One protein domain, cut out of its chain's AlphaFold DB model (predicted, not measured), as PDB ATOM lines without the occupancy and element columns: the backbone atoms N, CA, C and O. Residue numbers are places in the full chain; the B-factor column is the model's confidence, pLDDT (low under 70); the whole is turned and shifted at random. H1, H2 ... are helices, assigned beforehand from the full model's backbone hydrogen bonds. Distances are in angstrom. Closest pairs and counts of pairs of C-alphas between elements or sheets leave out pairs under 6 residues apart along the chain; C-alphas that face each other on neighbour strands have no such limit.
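This is residues 6 to 140 of the 144 residues of the protein "CRISPR system Cms protein Csm2" of Thermosipho africanus H17ap60334 (UniProt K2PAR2). A long helix, H5, and helix H6, which folds back from it, splay apart like a narrow V; H4 and H3 complete an up-and-down bundle of four with them, H2 packs on H5 and H6, and the short H1 crosses near the H5-H6 turn. Residues 84 to 89, of which 87 to 89 belong to H5, stick out at one end of the long axis. The printed part has 135 residues with six named helices, H1 to H6 in chain order, and no named strand; its class is all helix. The whole is compact, with a radius of gyration of the C-alphas of 15.6 A, yet elongated, with spans of 51 by 28 by 25 A.

H5, residues 87 to 116, and H6, residues 119 to 139, form a helical hairpin and are the hubs, touching four other helices each. With residues 110 to 114 alone H5 touches H6, at a shallow tilt of 26 degrees, opposite ways; the closest C-alphas, of Val 114 and Tyr 121, are 5.2 A apart. H4, residues 60 to 78, touches H5 at 6 degrees, a shallow tilt, opposite ways, with C-alphas 61 and 115 closest at 5.2 A. H3, residues 40 to 51, touches H6 at a shallow tilt of 19 degrees, opposite ways, closest at C-alphas 50 and 126, 6.6 A. H3 touches H4 with residues 46 to 50 alone, closest at C-alphas 49 and 67, 6.3 A, but is apart from H5. H2, residues 21 to 34, touches H6 at a steep tilt of 47 degrees, the same way, closest at C-alphas 27 and 132, 4.7 A. H1, residues 6 to 12, touches H6 about perpendicular at 86 degrees, with C-alphas 12 and 121 closest at 5.1 A. H1 also touches H5 at a steep tilt of 65 degrees, closest at C-alphas 8 and 110, 5.2 A. Every O i to N i+4 pair is within hydrogen-bond range in H1, H2, H3, H4 and H6, and 24 of 26 are in H5.

H5 is 44.0 A from first to last C-alpha, beginning at C-alpha 87 (225.426, 307.592, 339.276). H6 is 30.3 A long and ends at C-alpha 139 (201.699, 321.520, 348.680). H4 measures 27.0 A, H2 20.1 A, H3 16.2 A and H1 10.0 A, the last beginning at C-alpha 6 (204.472, 305.550, 370.185).

The two C-alphas farthest apart, of Asn 15 and Lys 85, are 52.3 A apart. The printed part has no cut, and no link is long. The mean pLDDT of the printed part is 92.2; residues 83 to 90 are under 70.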
ATOM      1  N   GLU A   6     204.760 304.648 369.068       97.62
ATOM      2  CA  GLU A   6     204.472 305.550 370.185       97.62
ATOM      3  C   GLU A   6     203.818 306.840 369.677       97.62
ATOM      4  O   GLU A   6     202.787 307.277 370.192       97.62
ATOM      5  N   THR A   7     204.373 307.403 368.606       97.94
ATOM      6  CA  THR A   7     203.832 308.573 367.918       97.94
ATOM      7  C   THR A   7     202.464 308.258 367.322       97.94
ATOM      8  O   THR A   7     201.526 309.033 367.501       97.94
ATOM      9  N   ALA A   8     202.302 307.087 366.695       98.12
ATOM     10  CA  ALA A   8     201.008 306.618 366.204       98.12
ATOM     11  C   ALA A   8     199.967 306.529 367.330       98.12
ATOM     12  O   ALA A   8     198.842 306.990 367.150       98.12
ATOM     13  N   LYS A   9     200.332 306.011 368.509       97.81
ATOM     14  CA  LYS A   9     199.431 305.963 369.669       97.81
ATOM     15  C   LYS A   9     199.010 307.358 370.125       97.81
ATOM     16  O   LYS A   9     197.826 307.573 370.349       97.81
ATOM     17  N   LYS A  10     199.938 308.317 370.191       97.44
ATOM     18  CA  LYS A  10     199.617 309.717 370.529       97.44
ATOM     19  C   LYS A  10     198.661 310.349 369.514       97.44
ATOM     20  O   LYS A  10     197.731 311.033 369.912       97.44
ATOM     21  N   ILE A  11     198.862 310.098 368.218       97.94
ATOM     22  CA  ILE A  11     197.991 310.603 367.144       97.94
ATOM     23  C   ILE A  11     196.575 310.008 367.245       97.94
ATOM     24  O   ILE A  11     195.581 310.722 367.081       97.94
ATOM     25  N   LEU A  12     196.484 308.696 367.468       97.88
ATOM     26  CA  LEU A  12     195.245 307.933 367.313       97.88
ATOM     27  C   LEU A  12     194.398 307.860 368.586       97.88
ATOM     28  O   LEU A  12     193.179 307.743 368.488       97.88
ATOM     29  N   ASP A  13     195.007 307.972 369.765       96.44
ATOM     30  CA  ASP A  13     194.273 307.996 371.027       96.44
ATOM     31  C   ASP A  13     193.716 309.400 371.302       96.44
ATOM     32  O   ASP A  13     194.447 310.354 371.581       96.44
ATOM     33  N   LYS A  14     192.386 309.523 371.275       93.75
ATOM     34  CA  LYS A  14     191.671 310.775 371.562       93.75
ATOM     35  C   LYS A  14     192.004 311.351 372.943       93.75
ATOM     36  O   LYS A  14     191.923 312.564 373.124       93.75
ATOM     37  N   ASN A  15     192.360 310.514 373.916       94.75
ATOM     38  CA  ASN A  15     192.707 310.977 375.257       94.75
ATOM     39  C   ASN A  15     194.101 311.618 375.297       94.75
ATOM     40  O   ASN A  15     194.328 312.516 376.104       94.75
ATOM     41  N   LEU A  16     195.010 311.190 374.416       95.50
ATOM     42  CA  LEU A  16     196.370 311.725 374.321       95.50
ATOM     43  C   LEU A  16     196.460 312.957 373.407       95.50
ATOM     44  O   LEU A  16     197.317 313.808 373.628       95.50
ATOM     45  N   ASP A  17     195.572 313.082 372.416       95.56
ATOM     46  CA  ASP A  17     195.551 314.207 371.469       95.56
ATOM     47  C   ASP A  17     194.132 314.744 371.223       95.56
ATOM     48  O   ASP A  17     193.628 314.798 370.096       95.56
ATOM     49  N   ARG A  18     193.470 315.176 372.301       91.75
ATOM     50  CA  ARG A  18     192.072 315.644 372.278       91.75
ATOM     51  C   ARG A  18     191.811 316.770 371.269       91.75
ATOM     52  O   ARG A  18     190.727 316.825 370.696       91.75
ATOM     53  N   GLY A  19     192.786 317.659 371.073       91.38
ATOM     54  CA  GLY A  19     192.700 318.794 370.148       91.38
ATOM     55  C   GLY A  19     193.155 318.492 368.717       91.38
ATOM     56  O   GLY A  19     193.031 319.358 367.859       91.38
ATOM     57  N   GLY A  20     193.691 317.297 368.445       95.25
ATOM     58  CA  GLY A  20     194.215 316.959 367.120       95.25
ATOM     59  C   GLY A  20     195.554 317.617 366.767       95.25
ATOM     60  O   GLY A  20     195.940 317.585 365.602       95.25
ATOM     61  N   ILE A  21     196.262 318.223 367.726       96.56
ATOM     62  CA  ILE A  21     197.515 318.950 367.468       96.56
ATOM     63  C   ILE A  21     198.566 317.988 366.911       96.56
ATOM     64  O   ILE A  21     199.201 318.285 365.897       96.56
ATOM     65  N   PHE A  22     198.734 316.821 367.541       96.62
ATOM     66  CA  PHE A  22     199.676 315.813 367.055       96.62
ATOM     67  C   PHE A  22     199.220 315.225 365.725       96.62
ATOM     68  O   PHE A  22     200.056 315.057 364.835       96.62
ATOM     69  N   LEU A  23     197.924 314.948 365.568       98.25
ATOM     70  CA  LEU A  23     197.361 314.431 364.322       98.25
ATOM     71  C   LEU A  23     197.657 315.358 363.143       98.25
ATOM     72  O   LEU A  23     198.285 314.923 362.176       98.25
ATOM     73  N   PHE A  24     197.259 316.629 363.228       98.31
ATOM     74  CA  PHE A  24     197.397 317.557 362.108       98.31
ATOM     75  C   PHE A  24     198.862 317.874 361.816       98.31
ATOM     76  O   PHE A  24     199.274 317.767 360.661       98.31
ATOM     77  N   LYS A  25     199.681 318.118 362.848       98.12
ATOM     78  CA  LYS A  25     201.122 318.349 362.675       98.12
ATOM     79  C   LYS A  25     201.808 317.184 361.955       98.12
ATOM     80  O   LYS A  25     202.494 317.394 360.958       98.12
ATOM     81  N   ASN A  26     201.607 315.951 362.424       98.38
ATOM     82  CA  ASN A  26     202.251 314.786 361.811       98.38
ATOM     83  C   ASN A  26     201.693 314.492 360.414       98.38
ATOM     84  O   ASN A  26     202.435 314.025 359.552       98.38
ATOM     85  N   SER A  27     200.408 314.771 360.169       98.12
ATOM     86  CA  SER A  27     199.819 314.606 358.838       98.12
ATOM     87  C   SER A  27     200.418 315.588 357.823       98.12
ATOM     88  O   SER A  27     200.732 315.192 356.700       98.12
ATOM     89  N   GLU A  28     200.662 316.838 358.229       98.00
ATOM     90  CA  GLU A  28     201.305 317.865 357.409       98.00
ATOM     91  C   GLU A  28     202.773 317.518 357.133       98.00
ATOM     92  O   GLU A  28     203.223 317.566 355.985       98.00
ATOM     93  N   GLU A  29     203.522 317.132 358.169       97.31
ATOM     94  CA  GLU A  29     204.924 316.723 358.044       97.31
ATOM     95  C   GLU A  29     205.072 315.500 357.130       97.31
ATOM     96  O   GLU A  29     205.912 315.506 356.224       97.31
ATOM     97  N   LEU A  30     204.214 314.487 357.295       97.31
ATOM     98  CA  LEU A  30     204.214 313.312 356.428       97.31
ATOM     99  C   LEU A  30     203.855 313.686 354.986       97.31
ATOM    100  O   LEU A  30     204.536 313.245 354.061       97.31
ATOM    101  N   ALA A  31     202.840 314.533 354.782       96.06
ATOM    102  CA  ALA A  31     202.445 315.007 353.458       96.06
ATOM    103  C   ALA A  31     203.581 315.756 352.744       96.06
ATOM    104  O   ALA A  31     203.856 315.486 351.572       96.06
ATOM    105  N   LYS A  32     204.289 316.648 353.450       95.00
ATOM    106  CA  LYS A  32     205.490 317.325 352.932       95.00
ATOM    107  C   LYS A  32     206.593 316.328 352.611       95.00
ATOM    108  O   LYS A  32     207.207 316.434 351.552       95.00
ATOM    109  N   TYR A  33     206.826 315.350 353.483       94.88
ATOM    110  CA  TYR A  33     207.873 314.350 353.299       94.88
ATOM    111  C   TYR A  33     207.654 313.498 352.040       94.88
ATOM    112  O   TYR A  33     208.592 313.268 351.278       94.88
ATOM    113  N   ILE A  34     206.411 313.085 351.777       92.94
ATOM    114  CA  ILE A  34     206.077 312.242 350.620       92.94
ATOM    115  C   ILE A  34     205.780 313.035 349.337       92.94
ATOM    116  O   ILE A  34     205.760 312.446 348.256       92.94
ATOM    117  N   SER A  35     205.559 314.352 349.444       86.50
ATOM    118  CA  SER A  35     205.097 315.241 348.361       86.50
ATOM    119  C   SER A  35     205.851 315.082 347.043       86.50
ATOM    120  O   SER A  35     205.243 315.008 345.981       86.50
ATOM    121  N   LYS A  36     207.179 314.984 347.122       77.81
ATOM    122  CA  LYS A  36     208.062 314.964 345.954       77.81
ATOM    123  C   LYS A  36     208.102 313.621 345.224       77.81
ATOM    124  O   LYS A  36     208.565 313.579 344.088       77.81
ATOM    125  N   TYR A  37     207.647 312.535 345.854       80.88
ATOM    126  CA  TYR A  37     207.969 311.178 345.390       80.88
ATOM    127  C   TYR A  37     206.781 310.212 345.362       80.88
ATOM    128  O   TYR A  37     206.804 309.236 344.612       80.88
ATOM    129  N   VAL A  38     205.721 310.475 346.131       80.25
ATOM    130  CA  VAL A  38     204.450 309.745 346.030       80.25
ATOM    131  C   VAL A  38     203.538 310.467 345.048       80.25
ATOM    132  O   VAL A  38     203.393 311.683 345.118       80.25
ATOM    133  N   ASN A  39     202.896 309.726 344.142       84.38
ATOM    134  CA  ASN A  39     201.956 310.293 343.176       84.38
ATOM    135  C   ASN A  39     200.569 310.510 343.817       84.38
ATOM    136  O   ASN A  39     200.026 309.609 344.461       84.38
ATOM    137  N   SER A  40     199.947 311.664 343.556       86.00
ATOM    138  CA  SER A  40     198.582 312.007 343.987       86.00
ATOM    139  C   SER A  40     197.535 310.945 343.640       86.00
ATOM    140  O   SER A  40     196.596 310.705 344.401       86.00
ATOM    141  N   THR A  41     197.694 310.270 342.501       88.38
ATOM    142  CA  THR A  41     196.785 309.213 342.054       88.38
ATOM    143  C   THR A  41     196.869 307.990 342.967       88.38
ATOM    144  O   THR A  41     195.843 307.411 343.317       88.38
ATOM    145  N   GLN A  42     198.073 307.631 343.424       88.19
ATOM    146  CA  GLN A  42     198.249 306.555 344.402       88.19
ATOM    147  C   GLN A  42     197.652 306.954 345.750       88.19
ATOM    148  O   GLN A  42     196.899 306.180 346.334       88.19
ATOM    149  N   LEU A  43     197.932 308.178 346.208       92.38
ATOM    150  CA  LEU A  43     197.445 308.666 347.495       92.38
ATOM    151  C   LEU A  43     195.908 308.728 347.538       92.38
ATOM    152  O   LEU A  43     195.303 308.245 348.494       92.38
ATOM    153  N   ARG A  44     195.261 309.212 346.467       89.88
ATOM    154  CA  ARG A  44     193.793 309.178 346.318       89.88
ATOM    155  C   ARG A  44     193.239 307.761 346.305       89.88
ATOM    156  O   ARG A  44     192.205 307.515 346.918       89.88
ATOM    157  N   LYS A  45     193.911 306.823 345.631       92.56
ATOM    158  CA  LYS A  45     193.497 305.416 345.634       92.56
ATOM    159  C   LYS A  45     193.522 304.844 347.052       92.56
ATOM    160  O   LYS A  45     192.549 304.222 347.461       92.56
ATOM    161  N   TYR A  46     194.598 305.078 347.802       95.31
ATOM    162  CA  TYR A  46     194.704 304.623 349.191       95.31
ATOM    163  C   TYR A  46     193.627 305.250 350.067       95.31
ATOM    164  O   TYR A  46     192.962 304.538 350.810       95.31
ATOM    165  N   PHE A  47     193.381 306.548 349.911       95.44
ATOM    166  CA  PHE A  47     192.307 307.231 350.620       95.44
ATOM    167  C   PHE A  47     190.923 306.647 350.312       95.44
ATOM    168  O   PHE A  47     190.118 306.451 351.219       95.44
ATOM    169  N   GLY A  48     190.660 306.304 349.048       95.81
ATOM    170  CA  GLY A  48     189.437 305.609 348.650       95.81
ATOM    171  C   GLY A  48     189.272 304.255 349.343       95.81
ATOM    172  O   GLY A  48     188.166 303.924 349.757       95.81
ATOM    173  N   GLU A  49     190.352 303.491 349.521       96.75
ATOM    174  CA  GLU A  49     190.320 302.237 350.287       96.75
ATOM    175  C   GLU A  49     190.093 302.478 351.786       96.75
ATOM    176  O   GLU A  49     189.292 301.775 352.393       96.75
ATOM    177  N   VAL A  50     190.717 303.504 352.374       97.56
ATOM    178  CA  VAL A  50     190.497 303.885 353.782       97.56
ATOM    179  C   VAL A  50     189.037 304.278 354.036       97.56
ATOM    180  O   VAL A  50     188.452 303.861 355.035       97.56
ATOM    181  N   LYS A  51     188.413 305.023 353.113       96.62
ATOM    182  CA  LYS A  51     186.995 305.410 353.212       96.62
ATOM    183  C   LYS A  51     186.030 304.226 353.182       96.62
ATOM    184  O   LYS A  51     184.950 304.330 353.753       96.62
ATOM    185  N   LYS A  52     186.405 303.118 352.537       96.25
ATOM    186  CA  LYS A  52     185.577 301.904 352.461       96.25
ATOM    187  C   LYS A  52     185.574 301.090 353.753       96.25
ATOM    188  O   LYS A  52     184.728 300.212 353.879       96.25
ATOM    189  N   ILE A  53     186.503 301.346 354.678       97.50
ATOM    190  CA  ILE A  53     186.544 300.641 355.961       97.50
ATOM    191  C   ILE A  53     185.295 301.025 356.760       97.50
ATOM    192  O   ILE A  53     185.082 302.198 357.083       97.50
ATOM    193  N   SER A  54     184.473 300.033 357.067       95.19
ATOM    194  CA  SER A  54     183.256 300.168 357.851       95.19
ATOM    195  C   SER A  54     183.570 300.542 359.299       95.19
ATOM    196  O   SER A  54     184.588 300.154 359.869       95.19
ATOM    197  N   GLU A  55     182.685 301.327 359.914       94.62
ATOM    198  CA  GLU A  55     182.775 301.678 361.338       94.62
ATOM    199  C   GLU A  55     182.009 300.665 362.188       94.62
ATOM    200  O   GLU A  55     181.142 301.019 362.979       94.62
ATOM    201  N   ASN A  56     182.315 299.387 361.972       95.00
ATOM    202  CA  ASN A  56     181.743 298.261 362.695       95.00
ATOM    203  C   ASN A  56     182.847 297.589 363.522       95.00
ATOM    204  O   ASN A  56     183.867 297.180 362.964       95.00
ATOM    205  N   GLU A  57     182.642 297.478 364.840       92.38
ATOM    206  CA  GLU A  57     183.612 296.920 365.796       92.38
ATOM    207  C   GLU A  57     184.084 295.506 365.449       92.38
ATOM    208  O   GLU A  57     185.247 295.173 365.684       92.38
ATOM    209  N   GLU A  58     183.216 294.693 364.850       91.81
ATOM    210  CA  GLU A  58     183.501 293.295 364.536       91.81
ATOM    211  C   GLU A  58     184.413 293.154 363.311       91.81
ATOM    212  O   GLU A  58     185.239 292.241 363.241       91.81
ATOM    213  N   THR A  59     184.295 294.063 362.337       95.75
ATOM    214  CA  THR A  59     184.898 293.891 361.006       95.75
ATOM    215  C   THR A  59     186.037 294.860 360.712       95.75
ATOM    216  O   THR A  59     186.938 294.516 359.937       95.75
ATOM    217  N   PHE A  60     186.078 296.041 361.341       97.38
ATOM    218  CA  PHE A  60     187.023 297.090 360.938       97.38
ATOM    219  C   PHE A  60     188.492 296.668 361.065       97.38
ATOM    220  O   PHE A  60     189.328 297.058 360.247       97.38
ATOM    221  N   LYS A  61     188.821 295.836 362.063       97.38
ATOM    222  CA  LYS A  61     190.187 295.331 362.292       97.38
ATOM    223  C   LYS A  61     190.662 294.443 361.146       97.38
ATOM    224  O   LYS A  61     191.834 294.489 360.768       97.38
ATOM    225  N   TYR A  62     189.766 293.647 360.569       97.50
ATOM    226  CA  TYR A  62     190.065 292.861 359.375       97.50
ATOM    227  C   TYR A  62     190.225 293.774 358.152       97.50
ATOM    228  O   TYR A  62     191.211 293.679 357.417       97.50
ATOM    229  N   GLU A  63     189.291 294.703 357.962       97.88
ATOM    230  CA  GLU A  63     189.265 295.599 356.806       97.88
ATOM    231  C   GLU A  63     190.482 296.527 356.748       97.88
ATOM    232  O   GLU A  63     191.069 296.703 355.679       97.88
ATOM    233  N   ILE A  64     190.940 297.054 357.887       98.06
ATOM    234  CA  ILE A  64     192.134 297.905 357.922       98.06
ATOM    235  C   ILE A  64     193.423 297.121 357.634       98.06
ATOM    236  O   ILE A  64     194.325 297.626 356.960       98.06
ATOM    237  N   ARG A  65     193.507 295.851 358.053       97.88
ATOM    238  CA  ARG A  65     194.623 294.960 357.685       97.88
ATOM    239  C   ARG A  65     194.600 294.625 356.194       97.88
ATOM    240  O   ARG A  65     195.653 294.591 355.557       97.88
ATOM    241  N   LYS A  66     193.408 294.436 355.618       97.62
ATOM    242  CA  LYS A  66     193.226 294.257 354.171       97.62
ATOM    243  C   LYS A  66     193.665 295.500 353.393       97.62
ATOM    244  O   LYS A  66     194.406 295.367 352.420       97.62
ATOM    245  N   PHE A  67     193.275 296.694 353.843       97.56
ATOM    246  CA  PHE A  67     193.769 297.962 353.297       97.56
ATOM    247  C   PHE A  67     195.305 298.004 353.296       97.56
ATOM    248  O   PHE A  67     195.908 298.272 352.254       97.56
ATOM    249  N   LEU A  68     195.937 297.678 354.431       98.25
ATOM    250  CA  LEU A  68     197.393 297.683 354.548       98.25
ATOM    251  C   LEU A  68     198.040 296.752 353.515       98.25
ATOM    252  O   LEU A  68     198.955 297.172 352.809       98.25
ATOM    253  N   ALA A  69     197.537 295.525 353.368       97.75
ATOM    254  CA  ALA A  69     198.053 294.576 352.381       97.75
ATOM    255  C   ALA A  69     197.965 295.120 350.939       97.75
ATOM    256  O   ALA A  69     198.938 295.044 350.185       97.75
ATOM    257  N   ILE A  70     196.831 295.729 350.568       95.38
ATOM    258  CA  ILE A  70     196.629 296.341 349.243       95.38
ATOM    259  C   ILE A  70     197.608 297.500 349.017       95.38
ATOM    260  O   ILE A  70     198.203 297.617 347.939       95.38
ATOM    261  N   MET A  71     197.789 298.357 350.023       95.62
ATOM    262  CA  MET A  71     198.703 299.493 349.951       95.62
ATOM    263  C   MET A  71     200.158 299.028 349.803       95.62
ATOM    264  O   MET A  71     200.853 299.506 348.908       95.62
ATOM    265  N   LEU A  72     200.604 298.067 350.618       95.88
ATOM    266  CA  LEU A  72     201.965 297.524 350.560       95.88
ATOM    267  C   LEU A  72     202.261 296.878 349.205       95.88
ATOM    268  O   LEU A  72     203.300 297.155 348.608       95.88
ATOM    269  N   TYR A  73     201.323 296.092 348.671       94.50
ATOM    270  CA  TYR A  73     201.446 295.523 347.330       94.50
ATOM    271  C   TYR A  73     201.568 296.610 346.252       94.50
ATOM    272  O   TYR A  73     202.416 296.533 345.360       94.50
ATOM    273  N   SER A  74     200.737 297.654 346.340       91.38
ATOM    274  CA  SER A  74     200.792 298.793 345.422       91.38
ATOM    275  C   SER A  74     202.137 299.517 345.496       91.38
ATOM    276  O   SER A  74     202.720 299.816 344.456       91.38
ATOM    277  N   ILE A  75     202.667 299.767 346.695       91.62
ATOM    278  CA  ILE A  75     203.977 300.403 346.883       91.62
ATOM    279  C   ILE A  75     205.092 299.528 346.304       91.62
ATOM    280  O   ILE A  75     205.888 300.019 345.505       91.62
ATOM    281  N   ALA A  76     205.111 298.234 346.634       91.50
ATOM    282  CA  ALA A  76     206.126 297.297 346.159       91.50
ATOM    283  C   ALA A  76     206.193 297.245 344.625       91.50
ATOM    284  O   ALA A  76     207.282 297.293 344.059       91.50
ATOM    285  N   ARG A  77     205.039 297.240 343.943       88.81
ATOM    286  CA  ARG A  77     204.985 297.280 342.470       88.81
ATOM    287  C   ARG A  77     205.504 298.574 341.848       88.81
ATOM    288  O   ARG A  77     205.876 298.564 340.682       88.81
ATOM    289  N   ASN A  78     205.486 299.679 342.587       83.69
ATOM    290  CA  ASN A  78     205.879 300.993 342.080       83.69
ATOM    291  C   ASN A  78     207.323 301.375 342.430       83.69
ATOM    292  O   ASN A  78     207.781 302.437 341.999       83.69
ATOM    293  N   LYS A  79     208.044 300.530 343.179       86.12
ATOM    294  CA  LYS A  79     209.470 300.735 343.442       86.12
ATOM    295  C   LYS A  79     210.251 300.794 342.131       86.12
ATOM    296  O   LYS A  79     210.015 300.020 341.202       86.12
ATOM    297  N   LYS A  80     211.188 301.737 342.050       80.31
ATOM    298  CA  LYS A  80     212.018 301.947 340.859       80.31
ATOM    299  C   LYS A  80     213.199 300.983 340.864       80.31
ATOM    300  O   LYS A  80     213.829 300.775 341.901       80.31
ATOM    301  N   VAL A  81     213.513 300.420 339.698       77.75
ATOM    302  CA  VAL A  81     214.689 299.559 339.517       77.75
ATOM    303  C   VAL A  81     215.952 300.413 339.611       77.75
ATOM    304  O   VAL A  81     216.144 301.347 338.833       77.75
ATOM    305  N   VAL A  82     216.829 300.075 340.552       72.44
ATOM    306  CA  VAL A  82     218.116 300.749 340.736       72.44
ATOM    307  C   VAL A  82     219.143 300.103 339.802       72.44
ATOM    308  O   VAL A  82     219.739 299.079 340.122       72.44
ATOM    309  N   ASN A  83     219.335 300.681 338.615       65.50
ATOM    310  CA  ASN A  83     220.340 300.211 337.657       65.50
ATOM    311  C   ASN A  83     221.690 300.913 337.881       65.50
ATOM    312  O   ASN A  83     221.776 302.139 337.864       65.50
ATOM    313  N   ASN A  84     222.774 300.137 337.987       63.00
ATOM    314  CA  ASN A  84     224.134 300.623 338.281       63.00
ATOM    315  C   ASN A  84     224.807 301.451 337.162       63.00
ATOM    316  O   ASN A  84     225.965 301.833 337.305       63.00
ATOM    317  N   LYS A  85     224.119 301.737 336.049       59.38
ATOM    318  CA  LYS A  85     224.742 302.348 334.861       59.38
ATOM    319  C   LYS A  85     224.922 303.872 334.953       59.38
ATOM    320  O   LYS A  85     225.817 304.387 334.302       59.38
ATOM    321  N   ASN A  86     224.145 304.584 335.784       60.06
ATOM    322  CA  ASN A  86     224.218 306.049 335.919       60.06
ATOM    323  C   ASN A  86     224.196 306.502 337.391       60.06
ATOM    324  O   ASN A  86     223.172 306.381 338.058       60.06
ATOM    325  N   LYS A  87     225.293 307.109 337.880       62.44
ATOM    326  CA  LYS A  87     225.426 307.592 339.276       62.44
ATOM    327  C   LYS A  87     224.333 308.595 339.696       62.44
ATOM    328  O   LYS A  87     223.862 308.524 340.823       62.44
ATOM    329  N   LYS A  88     223.888 309.492 338.802       61.47
ATOM    330  CA  LYS A  88     222.867 310.517 339.120       61.47
ATOM    331  C   LYS A  88     221.454 309.930 339.279       61.47
ATOM    332  O   LYS A  88     220.789 310.224 340.261       61.47
ATOM    333  N   GLY A  89     221.027 309.056 338.362       62.06
ATOM    334  CA  GLY A  89     219.718 308.381 338.438       62.06
ATOM    335  C   GLY A  89     219.652 307.265 339.489       62.06
ATOM    336  O   GLY A  89     218.566 306.862 339.896       62.06
ATOM    337  N   LYS A  90     220.806 306.765 339.949       68.31
ATOM    338  CA  LYS A  90     220.900 305.809 341.057       68.31
ATOM    339  C   LYS A  90     220.440 306.439 342.377       68.31
ATOM    340  O   LYS A  90     219.538 305.902 343.010       68.31
ATOM    341  N   ASN A  91     220.992 307.602 342.722       79.12
ATOM    342  CA  ASN A  91     220.712 308.276 343.994       79.12
ATOM    343  C   ASN A  91     219.237 308.696 344.125       79.12
ATOM    344  O   ASN A  91     218.644 308.537 345.186       79.12
ATOM    345  N   GLU A  92     218.624 309.173 343.039       83.25
ATOM    346  CA  GLU A  92     217.213 309.581 343.034       83.25
ATOM    347  C   GLU A  92     216.260 308.387 343.217       83.25
ATOM    348  O   GLU A  92     215.334 308.444 344.024       83.25
ATOM    349  N   ASN A  93     216.501 307.266 342.525       85.12
ATOM    350  CA  ASN A  93     215.673 306.063 342.671       85.12
ATOM    351  C   ASN A  93     215.809 305.422 344.060       85.12
ATOM    352  O   ASN A  93     214.823 304.924 344.608       85.12
ATOM    353  N   GLU A  94     217.013 305.431 344.635       88.44
ATOM    354  CA  GLU A  94     217.247 304.988 346.013       88.44
ATOM    355  C   GLU A  94     216.498 305.874 347.015       88.44
ATOM    356  O   GLU A  94     215.849 305.361 347.928       88.44
ATOM    357  N   GLU A  95     216.510 307.193 346.810       89.00
ATOM    358  CA  GLU A  95     215.770 308.133 347.648       89.00
ATOM    359  C   GLU A  95     214.252 307.927 347.549       89.00
ATOM    360  O   GLU A  95     213.588 307.834 348.585       89.00
ATOM    361  N   ILE A  96     213.709 307.773 346.335       89.44
ATOM    362  CA  ILE A  96     212.290 307.454 346.104       89.44
ATOM    363  C   ILE A  96     211.902 306.177 346.852       89.44
ATOM    364  O   ILE A  96     210.920 306.163 347.594       89.44
ATOM    365  N   ASN A  97     212.676 305.103 346.675       91.75
ATOM    366  CA  ASN A  97     212.384 303.817 347.304       91.75
ATOM    367  C   ASN A  97     212.445 303.914 348.835       91.75
ATOM    368  O   ASN A  97     211.557 303.389 349.503       91.75
ATOM    369  N   ARG A  98     213.423 304.644 349.388       92.75
ATOM    370  CA  ARG A  98     213.518 304.907 350.831       92.75
ATOM    371  C   ARG A  98     212.291 305.650 351.357       92.75
ATOM    372  O   ARG A  98     211.770 305.296 352.406       92.75
ATOM    373  N   ILE A  99     211.811 306.662 350.640       93.19
ATOM    374  CA  ILE A  99     210.651 307.464 351.061       93.19
ATOM    375  C   ILE A  99     209.361 306.645 351.002       93.19
ATOM    376  O   ILE A  99     208.524 306.745 351.899       93.19
ATOM    377  N   LEU A 100     209.217 305.795 349.984       92.75
ATOM    378  CA  LEU A 100     208.127 304.823 349.907       92.75
ATOM    379  C   LEU A 100     208.170 303.827 351.073       92.75
ATOM    380  O   LEU A 100     207.119 303.506 351.631       92.75
ATOM    381  N   ASP A 101     209.361 303.377 351.466       94.44
ATOM    382  CA  ASP A 101     209.547 302.481 352.606       94.44
ATOM    383  C   ASP A 101     209.199 303.168 353.930       94.44
ATOM    384  O   ASP A 101     208.398 302.632 354.697       94.44
ATOM    385  N   ASP A 102     209.682 304.388 354.158       96.31
ATOM    386  CA  ASP A 102     209.345 305.212 355.325       96.31
ATOM    387  C   ASP A 102     207.830 305.471 355.433       96.31
ATOM    388  O   ASP A 102     207.236 305.324 356.511       96.31
ATOM    389  N   PHE A 103     207.178 305.807 354.314       95.81
ATOM    390  CA  PHE A 103     205.727 305.981 354.250       95.81
ATOM    391  C   PHE A 103     204.998 304.676 354.581       95.81
ATOM    392  O   PHE A 103     204.117 304.653 355.442       95.81
ATOM    393  N   SER A 104     205.407 303.567 353.959       95.88
ATOM    394  CA  SER A 104     204.804 302.254 354.195       95.88
ATOM    395  C   SER A 104     204.938 301.804 355.653       95.88
ATOM    396  O   SER A 104     203.980 301.288 356.234       95.88
ATOM    397  N   LYS A 105     206.092 302.068 356.275       98.25
ATOM    398  CA  LYS A 105     206.377 301.755 357.675       98.25
ATOM    399  C   LYS A 105     205.531 302.603 358.619       98.25
ATOM    400  O   LYS A 105     204.959 302.061 359.559       98.25
ATOM    401  N   SER A 106     205.390 303.896 358.329       98.31
ATOM    402  CA  SER A 106     204.533 304.809 359.095       98.31
ATOM    403  C   SER A 106     203.084 304.321 359.115       98.31
ATOM    404  O   SER A 106     202.512 304.123 360.184       98.31
ATOM    405  N   ILE A 107     202.511 304.023 357.944       98.19
ATOM    406  CA  ILE A 107     201.134 303.521 357.861       98.19
ATOM    407  C   ILE A 107     201.004 302.131 358.500       98.19
ATOM    408  O   ILE A 107     200.019 301.874 359.184       98.19
ATOM    409  N   THR A 108     202.002 301.252 358.356       98.62
ATOM    410  CA  THR A 108     202.014 299.940 359.029       98.62
ATOM    411  C   THR A 108     201.925 300.088 360.548       98.62
ATOM    412  O   THR A 108     201.093 299.435 361.176       98.62
ATOM    413  N   ASN A 109     202.741 300.965 361.138       98.69
ATOM    414  CA  ASN A 109     202.722 301.219 362.578       98.69
ATOM    415  C   ASN A 109     201.365 301.765 363.032       98.69
ATOM    416  O   ASN A 109     200.822 301.297 364.029       98.69
ATOM    417  N   MET A 110     200.783 302.697 362.273       98.62
ATOM    418  CA  MET A 110     199.453 303.229 362.572       98.62
ATOM    419  C   MET A 110     198.371 302.149 362.499       98.62
ATOM    420  O   MET A 110     197.580 302.032 363.426       98.62
ATOM    421  N   VAL A 111     198.363 301.307 361.463       98.38
ATOM    422  CA  VAL A 111     197.390 300.206 361.323       98.38
ATOM    423  C   VAL A 111     197.508 299.188 362.462       98.38
ATOM    424  O   VAL A 111     196.490 298.657 362.914       98.38
ATOM    425  N   GLN A 112     198.722 298.915 362.946       98.25
ATOM    426  CA  GLN A 112     198.925 298.051 364.113       98.25
ATOM    427  C   GLN A 112     198.278 298.658 365.362       98.25
ATOM    428  O   GLN A 112     197.491 297.981 366.015       98.25
ATOM    429  N   VAL A 113     198.507 299.948 365.616       98.25
ATOM    430  CA  VAL A 113     197.882 300.664 366.737       98.25
ATOM    431  C   VAL A 113     196.353 300.708 366.603       98.25
ATOM    432  O   VAL A 113     195.651 300.447 367.573       98.25
ATOM    433  N   VAL A 114     195.808 300.948 365.403       98.06
ATOM    434  CA  VAL A 114     194.351 300.881 365.175       98.06
ATOM    435  C   VAL A 114     193.797 299.482 365.449       98.06
ATOM    436  O   VAL A 114     192.724 299.346 366.026       98.06
ATOM    437  N   SER A 115     194.524 298.429 365.062       95.38
ATOM    438  CA  SER A 115     194.091 297.041 365.272       95.38
ATOM    439  C   SER A 115     194.013 296.654 366.755       95.38
ATOM    440  O   SER A 115     193.277 295.732 367.109       95.38
ATOM    441  N   GLU A 116     194.780 297.333 367.606       94.56
ATOM    442  CA  GLU A 116     194.814 297.139 369.059       94.56
ATOM    443  C   GLU A 116     193.752 297.989 369.786       94.56
ATOM    444  O   GLU A 116     193.387 297.663 370.914       94.56
ATOM    445  N   GLY A 117     193.224 299.036 369.140       94.12
ATOM    446  CA  GLY A 117     192.255 299.977 369.707       94.12
ATOM    447  C   GLY A 117     190.777 299.666 369.425       94.12
ATOM    448  O   GLY A 117     190.404 298.569 368.990       94.12
ATOM    449  N   ASP A 118     189.944 300.675 369.695       95.62
ATOM    450  CA  ASP A 118     188.496 300.717 369.450       95.62
ATOM    451  C   ASP A 118     188.156 301.489 368.149       95.62
ATOM    452  O   ASP A 118     189.038 301.893 367.382       95.62
ATOM    453  N   LEU A 119     186.869 301.742 367.891       96.69
ATOM    454  CA  LEU A 119     186.446 302.530 366.726       96.69
ATOM    455  C   LEU A 119     186.947 303.980 366.727       96.69
ATOM    456  O   LEU A 119     187.049 304.578 365.655       96.69
ATOM    457  N   ASN A 120     187.273 304.571 367.879       96.50
ATOM    458  CA  ASN A 120     187.822 305.927 367.904       96.50
ATOM    459  C   ASN A 120     189.208 305.963 367.265       96.50
ATOM    460  O   ASN A 120     189.506 306.899 366.525       96.50
ATOM    461  N   TYR A 121     190.018 304.921 367.467       97.88
ATOM    462  CA  TYR A 121     191.311 304.795 366.795       97.88
ATOM    463  C   TYR A 121     191.146 304.720 365.274       97.88
ATOM    464  O   TYR A 121     191.897 305.366 364.542       97.88
ATOM    465  N   LEU A 122     190.138 303.990 364.782       98.25
ATOM    466  CA  LEU A 122     189.822 303.952 363.353       98.25
ATOM    467  C   LEU A 122     189.405 305.330 362.827       98.25
ATOM    468  O   LEU A 122     189.909 305.757 361.790       98.25
ATOM    469  N   LYS A 123     188.504 306.027 363.526       97.69
ATOM    470  CA  LYS A 123     188.055 307.374 363.136       97.69
ATOM    471  C   LYS A 123     189.234 308.336 363.049       97.69
ATOM    472  O   LYS A 123     189.447 308.956 362.014       97.69
ATOM    473  N   ARG A 124     190.092 308.342 364.071       98.00
ATOM    474  CA  ARG A 124     191.315 309.156 364.103       98.00
ATOM    475  C   ARG A 124     192.303 308.781 363.003       98.00
ATOM    476  O   ARG A 124     192.972 309.655 362.463       98.00
ATOM    477  N   PHE A 125     192.383 307.505 362.633       98.50
ATOM    478  CA  PHE A 125     193.184 307.071 361.490       98.50
ATOM    479  C   PHE A 125     192.626 307.595 360.163       98.50
ATOM    480  O   PHE A 125     193.398 308.078 359.334       98.50
ATOM    481  N   LYS A 126     191.302 307.539 359.968       98.38
ATOM    482  CA  LYS A 126     190.640 308.114 358.789       98.38
ATOM    483  C   LYS A 126     190.875 309.625 358.709       98.38
ATOM    484  O   LYS A 126     191.319 310.088 357.661       98.38
ATOM    485  N   ASP A 127     190.684 310.345 359.816       98.12
ATOM    486  CA  ASP A 127     190.928 311.792 359.920       98.12
ATOM    487  C   ASP A 127     192.387 312.139 359.591       98.12
ATOM    488  O   ASP A 127     192.664 313.041 358.801       98.12
ATOM    489  N   PHE A 128     193.338 311.389 360.158       98.56
ATOM    490  CA  PHE A 128     194.759 311.559 359.869       98.56
ATOM    491  C   PHE A 128     195.054 311.366 358.380       98.56
ATOM    492  O   PHE A 128     195.746 312.183 357.772       98.56
ATOM    493  N   PHE A 129     194.538 310.293 357.773       97.94
ATOM    494  CA  PHE A 129     194.795 309.998 356.365       97.94
ATOM    495  C   PHE A 129     194.159 311.050 355.445       97.94
ATOM    496  O   PHE A 129     194.773 311.457 354.459       97.94
ATOM    497  N   GLU A 130     192.959 311.528 355.779       97.81
ATOM    498  CA  GLU A 130     192.304 312.640 355.085       97.81
ATOM    499  C   GLU A 130     193.141 313.919 355.160       97.81
ATOM    500  O   GLU A 130     193.388 314.554 354.132       97.81
ATOM    501  N   ALA A 131     193.664 314.250 356.342       97.94
ATOM    502  CA  ALA A 131     194.545 315.395 356.525       97.94
ATOM    503  C   ALA A 131     195.839 315.265 355.699       97.94
ATOM    504  O   ALA A 131     196.225 316.219 355.023       97.94
ATOM    505  N   VAL A 132     196.465 314.080 355.650       97.56
ATOM    506  CA  VAL A 132     197.634 313.825 354.780       97.56
ATOM    507  C   VAL A 132     197.297 314.120 353.316       97.56
ATOM    508  O   VAL A 132     198.072 314.783 352.628       97.56
ATOM    509  N   VAL A 133     196.144 313.655 352.827       96.00
ATOM    510  CA  VAL A 133     195.697 313.896 351.444       96.00
ATOM    511  C   VAL A 133     195.471 315.390 351.193       96.00
ATOM    512  O   VAL A 133     195.909 315.910 350.162       96.00
ATOM    513  N   ALA A 134     194.824 316.088 352.130       95.81
ATOM    514  CA  ALA A 134     194.544 317.516 352.032       95.81
ATOM    515  C   ALA A 134     195.837 318.349 351.998       95.81
ATOM    516  O   ALA A 134     196.041 319.129 351.063       95.81
ATOM    517  N   TYR A 135     196.752 318.128 352.946       96.75
ATOM    518  CA  TYR A 135     198.053 318.797 352.970       96.75
ATOM    519  C   TYR A 135     198.895 318.449 351.743       96.75
ATOM    520  O   TYR A 135     199.514 319.332 351.150       96.75
ATOM    521  N   TYR A 136     198.880 317.190 351.296       95.19
ATOM    522  CA  TYR A 136     199.580 316.798 350.075       95.19
ATOM    523  C   TYR A 136     199.073 317.613 348.881       95.19
ATOM    524  O   TYR A 136     199.882 318.136 348.112       95.19
ATOM    525  N   LYS A 137     197.750 317.765 348.727       92.56
ATOM    526  CA  LYS A 137     197.173 318.554 347.632       92.56
ATOM    527  C   LYS A 137     197.510 320.039 347.758       92.56
ATOM    528  O   LYS A 137     197.822 320.654 346.742       92.56
ATOM    529  N   PHE A 138     197.507 320.586 348.972       93.31
ATOM    530  CA  PHE A 138     197.908 321.969 349.240       93.31
ATOM    531  C   PHE A 138     199.350 322.250 348.785       93.31
ATOM    532  O   PHE A 138     199.586 323.221 348.072       93.31
ATOM    533  N   TYR A 139     200.300 321.366 349.106       91.62
ATOM    534  CA  TYR A 139     201.699 321.520 348.680       91.62
ATOM    535  C   TYR A 139     201.959 321.122 347.221       91.62
ATOM    536  O   TYR A 139     203.013 321.449 346.681       91.62
ATOM    537  N   ASN A 140     201.016 320.437 346.567       89.12
ATOM    538  CA  ASN A 140     201.137 319.980 345.181       89.12
ATOM    539  C   ASN A 140     199.872 320.325 344.374       89.12
ATOM    540  O   ASN A 140     199.180 319.415 343.894       89.12
TER     541      ASN A 140